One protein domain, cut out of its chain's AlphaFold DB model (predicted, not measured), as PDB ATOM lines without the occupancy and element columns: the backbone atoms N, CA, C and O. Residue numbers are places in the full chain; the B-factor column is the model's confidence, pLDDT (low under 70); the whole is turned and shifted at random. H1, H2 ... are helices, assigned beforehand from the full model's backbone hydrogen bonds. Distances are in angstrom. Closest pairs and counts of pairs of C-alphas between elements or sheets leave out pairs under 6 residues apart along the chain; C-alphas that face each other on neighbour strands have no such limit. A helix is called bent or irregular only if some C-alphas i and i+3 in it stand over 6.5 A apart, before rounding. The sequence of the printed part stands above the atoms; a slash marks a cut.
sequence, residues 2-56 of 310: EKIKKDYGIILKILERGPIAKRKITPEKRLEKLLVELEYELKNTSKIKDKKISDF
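This is residues 2 to 56 of the 310 residues of the protein "Putative oxidoreductase, NIFE-like protein" of Fusobacterium nucleatum subsp. animalis ATCC 51191 (UniProt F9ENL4). This is an open, elongated loop of chain: the long helix H3 makes one long side, the extended stretch of residues 9 to 18 runs along the other, and the short helix H2 sits at the end where the chain turns back. The short helix H1 stands at the opposite end, and the tail of residues 45 to 56 comes off the last turn of H3 and runs past that end. The printed part has 55 residues with three named helices, in the order H1, H2, H3, and no named strand; its class is all helix. The whole is loose, with a radius of gyration of the C-alphas of 14.4 A, and its C-alphas span 41 by 24 by 14 A.

Find C-alpha 2 at (17.691, -23.348, -1.402); there H1 begins, residues 2 to 8, 9.8 A from first to last C-alpha. Go on through residues 9 to 18 to C-alpha 19 at (1.210, -14.271, 15.136), where H2 begins; it holds residues 19 to 24 and measures 9.6 A. H3, residues 27 to 44, is the longest helix; it starts at C-alpha 27 and reaches C-alpha 44 at (30.630, -22.174, 4.126), a length of 25.9 A. No helix is bent or irregular.

Compare the x values: from C-alpha 8 at (22.637, -17.095, -7.061), the last of H1, to C-alpha 19 at (1.210, -14.271, 15.136), the first of H2, x falls, and from C-alpha 27 at (11.454, -12.192, 18.417) to C-alpha 44 at (30.630, -22.174, 4.126), the two ends of H3, x rises again. No helix touches another. H1 and H2 are apart, and the link of 10 residues between them is short. H1 and H3 are apart too. H2 and H3 meet only through their link, residues 25 and 26, which is tight. Look at the backbone O and N atoms next: in H1 and H3 every O i to N i+4 pair is within hydrogen-bond range, while in H2 1 of 2 is, beside 2 of 3 O i to N i+3 pairs.

The two C-alphas farthest apart are those of Arg 23, in H2, and Ser 54, in the tail, at 41.9 A. Glu 2 and Phe 56, the first and last printed residues, have their C-alphas 16.6 A apart. The printed part has no cut, and neither link between helices is long. After H3, residues 45 to 56 hold no named element, and their C-alphas lie 12 to 24 A from the mean of the C-alphas. The mean pLDDT of the printed part of this model is 75.0; look in the B-factor column for values under 70 at residue 8, residues 18 to 20, residue 23 and residues 46 to 56.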
ATOM      1  N   GLU A   2      16.556 -22.582  -0.848       72.31
ATOM      2  CA  GLU A   2      17.691 -23.348  -1.402       72.31
ATOM      3  C   GLU A   2      17.957 -23.098  -2.886       72.31
ATOM      4  O   GLU A   2      19.104 -22.926  -3.277       72.31
ATOM      5  N   LYS A   3      16.905 -22.988  -3.706       70.25
ATOM      6  CA  LYS A   3      17.037 -22.612  -5.119       70.25
ATOM      7  C   LYS A   3      17.740 -21.261  -5.292       70.25
ATOM      8  O   LYS A   3      18.616 -21.132  -6.131       70.25
ATOM      9  N   ILE A   4      17.418 -20.278  -4.444       72.31
ATOM     10  CA  ILE A   4      18.048 -18.952  -4.490       72.31
ATOM     11  C   ILE A   4      19.536 -19.054  -4.114       72.31
ATOM     12  O   ILE A   4      20.397 -18.515  -4.804       72.31
ATOM     13  N   LYS A   5      19.849 -19.814  -3.061       74.06
ATOM     14  CA  LYS A   5      21.229 -20.064  -2.635       74.06
ATOM     15  C   LYS A   5      22.041 -20.804  -3.702       74.06
ATOM     16  O   LYS A   5      23.158 -20.400  -4.000       74.06
ATOM     17  N   LYS A   6      21.480 -21.852  -4.306       73.19
ATOM     18  CA  LYS A   6      22.125 -22.659  -5.351       73.19
ATOM     19  C   LYS A   6      22.347 -21.866  -6.639       73.19
ATOM     20  O   LYS A   6      23.434 -21.914  -7.206       73.19
ATOM     21  N   ASP A   7      21.330 -21.138  -7.089       71.12
ATOM     22  CA  ASP A   7      21.348 -20.489  -8.400       71.12
ATOM     23  C   ASP A   7      22.061 -19.125  -8.367       71.12
ATOM     24  O   ASP A   7      22.565 -18.678  -9.405       71.12
ATOM     25  N   TYR A   8      22.125 -18.468  -7.199       67.88
ATOM     26  CA  TYR A   8      22.637 -17.095  -7.061       67.88
ATOM     27  C   TYR A   8      23.709 -16.911  -5.977       67.88
ATOM     28  O   TYR A   8      24.270 -15.826  -5.872       67.88
ATOM     29  N   GLY A   9      24.008 -17.920  -5.152       71.75
ATOM     30  CA  GLY A   9      24.936 -17.766  -4.023       71.75
ATOM     31  C   GLY A   9      24.428 -16.818  -2.928       71.75
ATOM     32  O   GLY A   9      25.188 -16.454  -2.035       71.75
ATOM     33  N   ILE A  10      23.154 -16.408  -2.988       75.12
ATOM     34  CA  ILE A  10      22.529 -15.513  -2.013       75.12
ATOM     35  C   ILE A  10      21.960 -16.358  -0.876       75.12
ATOM     36  O   ILE A  10      21.045 -17.164  -1.073       75.12
ATOM     37  N   ILE A  11      22.485 -16.151   0.329       78.62
ATOM     38  CA  ILE A  11      21.942 -16.752   1.547       78.62
ATOM     39  C   ILE A  11      20.736 -15.920   1.971       78.62
ATOM     40  O   ILE A  11      20.865 -14.768   2.379       78.62
ATOM     41  N   LEU A  12      19.552 -16.514   1.863       79.88
ATOM     42  CA  LEU A  12      18.313 -15.924   2.349       79.88
ATOM     43  C   LEU A  12      17.948 -16.587   3.678       79.88
ATOM     44  O   LEU A  12      17.979 -17.813   3.777       79.88
ATOM     45  N   LYS A  13      17.554 -15.789   4.670       83.38
ATOM     46  CA  LYS A  13      16.964 -16.237   5.937       83.38
ATOM     47  C   LYS A  13      15.663 -15.471   6.164       83.38
ATOM     48  O   LYS A  13      15.610 -14.270   5.919       83.38
ATOM     49  N   ILE A  14      14.609 -16.165   6.586       81.56
ATOM     50  CA  ILE A  14      13.289 -15.564   6.811       81.56
ATOM     51  C   ILE A  14      13.099 -15.383   8.313       81.56
ATOM     52  O   ILE A  14      13.072 -16.356   9.062       81.56
ATOM     53  N   LEU A  15      12.939 -14.134   8.748       82.56
ATOM     54  CA  LEU A  15      12.449 -13.836  10.088       82.56
ATOM     55  C   LEU A  15      10.922 -13.854  10.067       82.56
ATOM     56  O   LEU A  15      10.276 -12.880   9.680       82.56
ATOM     57  N   GLU A  16      10.335 -14.957  10.509       78.06
ATOM     58  CA  GLU A  16       8.884 -15.080  10.607       78.06
ATOM     59  C   GLU A  16       8.330 -14.097  11.655       78.06
ATOM     60  O   GLU A  16       8.597 -14.200  12.852       78.06
ATOM     61  N   ARG A  17       7.538 -13.109  11.227       71.38
ATOM     62  CA  ARG A  17       6.946 -12.082  12.114       71.38
ATOM     63  C   ARG A  17       5.465 -12.324  12.430       71.38
ATOM     64  O   ARG A  17       4.874 -11.536  13.173       71.38
ATOM     65  N   GLY A  18       4.879 -13.390  11.886       67.94
ATOM     66  CA  GLY A  18       3.461 -13.709  12.035       67.94
ATOM     67  C   GLY A  18       3.051 -14.043  13.480       67.94
ATOM     68  O   GLY A  18       3.909 -14.402  14.295       67.94
ATOM     69  N   PRO A  19       1.747 -13.949  13.808       64.62
ATOM     70  CA  PRO A  19       1.210 -14.271  15.136       64.62
ATOM     71  C   PRO A  19       1.594 -15.682  15.594       64.62
ATOM     72  O   PRO A  19       1.971 -15.882  16.744       64.62
ATOM     73  N   ILE A  20       1.576 -16.637  14.664       67.38
ATOM     74  CA  ILE A  20       1.895 -18.047  14.892       67.38
ATOM     75  C   ILE A  20       3.356 -18.219  15.333       67.38
ATOM     76  O   ILE A  20       3.640 -18.770  16.395       67.38
ATOM     77  N   ALA A  21       4.296 -17.648  14.579       70.12
ATOM     78  CA  ALA A  21       5.720 -17.741  14.888       70.12
ATOM     79  C   ALA A  21       6.087 -17.032  16.209       70.12
ATOM     80  O   ALA A  21       6.998 -17.462  16.919       70.12
ATOM     81  N   LYS A  22       5.356 -15.964  16.573       70.00
ATOM     82  CA  LYS A  22       5.524 -15.236  17.845       70.00
ATOM     83  C   LYS A  22       5.119 -16.048  19.082       70.00
ATOM     84  O   LYS A  22       5.608 -15.729  20.161       70.00
ATOM     85  N   ARG A  23       4.271 -17.077  18.951       69.62
ATOM     86  CA  ARG A  23       3.807 -17.904  20.086       69.62
ATOM     87  C   ARG A  23       4.854 -18.909  20.581       69.62
ATOM     88  O   ARG A  23       4.814 -19.282  21.746       69.62
ATOM     89  N   LYS A  24       5.785 -19.348  19.723       74.06
ATOM     90  CA  LYS A  24       6.767 -20.401  20.057       74.06
ATOM     91  C   LYS A  24       8.009 -19.851  20.762       74.06
ATOM     92  O   LYS A  24       8.471 -20.420  21.744       74.06
ATOM     93  N   ILE A  25       8.584 -18.767  20.238       78.75
ATOM     94  CA  ILE A  25       9.869 -18.206  20.684       78.75
ATOM     95  C   ILE A  25       9.813 -16.676  20.542       78.75
ATOM     96  O   ILE A  25       9.231 -16.159  19.584       78.75
ATOM     97  N   THR A  26      10.438 -15.928  21.462       82.06
ATOM     98  CA  THR A  26      10.471 -14.456  21.379       82.06
ATOM     99  C   THR A  26      11.130 -13.976  20.075       82.06
ATOM    100  O   THR A  26      11.915 -14.707  19.460       82.06
ATOM    101  N   PRO A  27      10.793 -12.767  19.584       79.75
ATOM    102  CA  PRO A  27      11.454 -12.192  18.417       79.75
ATOM    103  C   PRO A  27      12.981 -12.122  18.550       79.75
ATOM    104  O   PRO A  27      13.652 -12.455  17.575       79.75
ATOM    105  N   GLU A  28      13.528 -11.766  19.724       83.25
ATOM    106  CA  GLU A  28      14.988 -11.690  19.902       83.25
ATOM    107  C   GLU A  28      15.642 -13.061  19.743       83.25
ATOM    108  O   GLU A  28      16.523 -13.220  18.908       83.25
ATOM    109  N   LYS A  29      15.147 -14.086  20.447       85.94
ATOM    110  CA  LYS A  29      15.713 -15.444  20.383       85.94
ATOM    111  C   LYS A  29      15.659 -16.049  18.976       85.94
ATOM    112  O   LYS A  29      16.545 -16.804  18.580       85.94
ATOM    113  N   ARG A  30      14.619 -15.733  18.196       85.25
ATOM    114  CA  ARG A  30      14.537 -16.155  16.784       85.25
ATOM    115  C   ARG A  30      15.551 -15.424  15.919       85.25
ATOM    116  O   ARG A  30      16.157 -16.051  15.057       85.25
ATOM    117  N   LEU A  31      15.740 -14.129  16.157       86.50
ATOM    118  CA  LEU A  31      16.744 -13.344  15.454       86.50
ATOM    119  C   LEU A  31      18.160 -13.841  15.776       86.50
ATOM    120  O   LEU A  31      18.935 -14.052  14.852       86.50
ATOM    121  N   GLU A  32      18.465 -14.108  17.046       89.50
ATOM    122  CA  GLU A  32      19.742 -14.688  17.482       89.50
ATOM    123  C   GLU A  32      20.022 -16.020  16.784       89.50
ATOM    124  O   GLU A  32      21.094 -16.211  16.211       89.50
ATOM    125  N   LYS A  33      19.034 -16.923  16.751       88.06
ATOM    126  CA  LYS A  33      19.163 -18.202  16.043       88.06
ATOM    127  C   LYS A  33      19.449 -17.999  14.550       88.06
ATOM    128  O   LYS A  33      20.349 -18.637  14.008       88.06
ATOM    129  N   LEU A  34      18.714 -17.101  13.892       88.56
ATOM    130  CA  LEU A  34      18.920 -16.802  12.472       88.56
ATOM    131  C   LEU A  34      20.294 -16.179  12.205       88.56
ATOM    132  O   LEU A  34      20.890 -16.497  11.180       88.56
ATOM    133  N   LEU A  35      20.806 -15.337  13.108       89.12
ATOM    134  CA  LEU A  35      22.143 -14.749  13.004       89.12
ATOM    135  C   LEU A  35      23.230 -15.825  13.063       89.12
ATOM    136  O   LEU A  35      24.083 -15.864  12.181       89.12
ATOM    137  N   VAL A  36      23.149 -16.747  14.026       91.25
ATOM    138  CA  VAL A  36      24.102 -17.867  14.145       91.25
ATOM    139  C   VAL A  36      24.086 -18.744  12.890       91.25
ATOM    140  O   VAL A  36      25.138 -19.090  12.349       91.25
ATOM    141  N   GLU A  37      22.896 -19.082  12.388       88.25
ATOM    142  CA  GLU A  37      22.764 -19.858  11.152       88.25
ATOM    143  C   GLU A  37      23.320 -19.110   9.930       88.25
ATOM    144  O   GLU A  37      23.961 -19.720   9.071       88.25
ATOM    145  N   LEU A  38      23.087 -17.798   9.840       87.19
ATOM    146  CA  LEU A  38      23.556 -16.965   8.735       87.19
ATOM    147  C   LEU A  38      25.086 -16.837   8.741       87.19
ATOM    148  O   LEU A  38      25.709 -16.986   7.691       87.19
ATOM    149  N   GLU A  39      25.700 -16.638   9.909       86.00
ATOM    150  CA  GLU A  39      27.160 -16.620  10.066       86.00
ATOM    151  C   GLU A  39      27.802 -17.951   9.666       86.00
ATOM    152  O   GLU A  39      28.837 -17.969   8.990       86.00
ATOM    153  N   TYR A  40      27.189 -19.070  10.061       85.75
ATOM    154  CA  TYR A  40      27.655 -20.399   9.675       85.75
ATOM    155  C   TYR A  40      27.561 -20.613   8.160       85.75
ATOM    156  O   TYR A  40      28.510 -21.088   7.533       85.75
ATOM    157  N   GLU A  41      26.441 -20.241   7.538       82.81
ATOM    158  CA  GLU A  41      26.265 -20.404   6.096       82.81
ATOM    159  C   GLU A  41      27.168 -19.477   5.273       82.81
ATOM    160  O   GLU A  41      27.663 -19.900   4.225       82.81
ATOM    161  N   LEU A  42      27.429 -18.254   5.746       80.19
ATOM    162  CA  LEU A  42      28.343 -17.307   5.097       80.19
ATOM    163  C   LEU A  42      29.773 -17.844   5.050       80.19
ATOM    164  O   LEU A  42      30.425 -17.752   4.012       80.19
ATOM    165  N   LYS A  43      30.246 -18.459   6.141       81.50
ATOM    166  CA  LYS A  43      31.583 -19.077   6.200       81.50
ATOM    167  C   LYS A  43      31.736 -20.256   5.233       81.50
ATOM    168  O   LYS A  43      32.840 -20.513   4.765       81.50
ATOM    169  N   ASN A  44      30.637 -20.945   4.923       77.00
ATOM    170  CA  ASN A  44      30.630 -22.174   4.126       77.00
ATOM    171  C   ASN A  44      30.170 -21.981   2.671       77.00
ATOM    172  O   ASN A  44      30.098 -22.952   1.919       77.00
ATOM    173  N   THR A  45      29.854 -20.753   2.252       70.94
ATOM    174  CA  THR A  45      29.414 -20.462   0.880       70.94
ATOM    175  C   THR A  45      30.572 -19.872   0.075       70.94
ATOM    176  O   THR A  45      31.140 -18.841   0.429       70.94
ATOM    177  N   SER A  46      30.950 -20.532  -1.022       65.44
ATOM    178  CA  SER A  46      31.974 -20.042  -1.954       65.44
ATOM    179  C   SER A  46      31.525 -18.720  -2.596       65.44
ATOM    180  O   SER A  46      30.343 -18.570  -2.894       65.44
ATOM    181  N   LYS A  47      32.463 -17.777  -2.805       60.12
ATOM    182  CA  LYS A  47      32.219 -16.392  -3.262       60.12
ATOM    183  C   LYS A  47      31.050 -16.251  -4.252       60.12
ATOM    184  O   LYS A  47      31.013 -16.906  -5.293       60.12
ATOM    185  N   ILE A  48      30.156 -15.327  -3.905       58.34
ATOM    186  CA  ILE A  48      29.015 -14.841  -4.687       58.34
ATOM    187  C   ILE A  48      29.476 -14.546  -6.124       58.34
ATOM    188  O   ILE A  48      30.464 -13.840  -6.327       58.34
ATOM    189  N   LYS A  49      28.786 -15.103  -7.125       59.09
ATOM    190  CA  LYS A  49      28.969 -14.703  -8.526       59.09
ATOM    191  C   LYS A  49      28.066 -13.505  -8.793       59.09
ATOM    192  O   LYS A  49      26.849 -13.656  -8.727       59.09
ATOM    193  N   ASP A  50      28.647 -12.357  -9.132       58.53
ATOM    194  CA  ASP A  50      27.878 -11.210  -9.615       58.53
ATOM    195  C   ASP A  50      27.167 -11.592 -10.922       58.53
ATOM    196  O   ASP A  50      27.807 -11.835 -11.948       58.53
ATOM    197  N   LYS A  51      25.836 -11.689 -10.875       60.41
ATOM    198  CA  LYS A  51      24.972 -11.859 -12.052       60.41
ATOM    199  C   LYS A  51      24.347 -10.517 -12.417       60.41
ATOM    200  O   LYS A  51      23.924  -9.767 -11.536       60.41
ATOM    201  N   LYS A  52      24.274 -10.205 -13.711       63.38
ATOM    202  CA  LYS A  52      23.621  -8.984 -14.208       63.38
ATOM    203  C   LYS A  52      22.109  -9.186 -14.226       63.38
ATOM    204  O   LYS A  52      21.653 -10.299 -14.441       63.38
ATOM    205  N   ILE A  53      21.322  -8.115 -14.069       59.28
ATOM    206  CA  ILE A  53      19.840  -8.145 -14.114       59.28
ATOM    207  C   ILE A  53      19.307  -8.834 -15.394       59.28
ATOM    208  O   ILE A  53      18.268  -9.484 -15.363       59.28
ATOM    209  N   SER A  54      20.062  -8.776 -16.493       63.16
ATOM    210  CA  SER A  54      19.785  -9.482 -17.753       63.16
ATOM    211  C   SER A  54      19.818 -11.012 -17.662       63.16
ATOM    212  O   SER A  54      19.241 -11.684 -18.510       63.16
ATOM    213  N   ASP A  55      20.492 -11.573 -16.657       63.59
ATOM    214  CA  ASP A  55      20.660 -13.020 -16.468       63.59
ATOM    215  C   ASP A  55      19.447 -13.650 -15.765       63.59
ATOM    216  O   ASP A  55      19.391 -14.866 -15.555       63.59
ATOM    217  N   PHE A  56      18.476 -12.823 -15.371       61.06
ATOM    218  CA  PHE A  56      17.313 -13.233 -14.616       61.06
ATOM    219  C   PHE A  56      16.066 -13.250 -15.510       61.06
ATOM    220  O   PHE A  56      15.643 -12.224 -16.034       61.06
TER     221      PHE A  56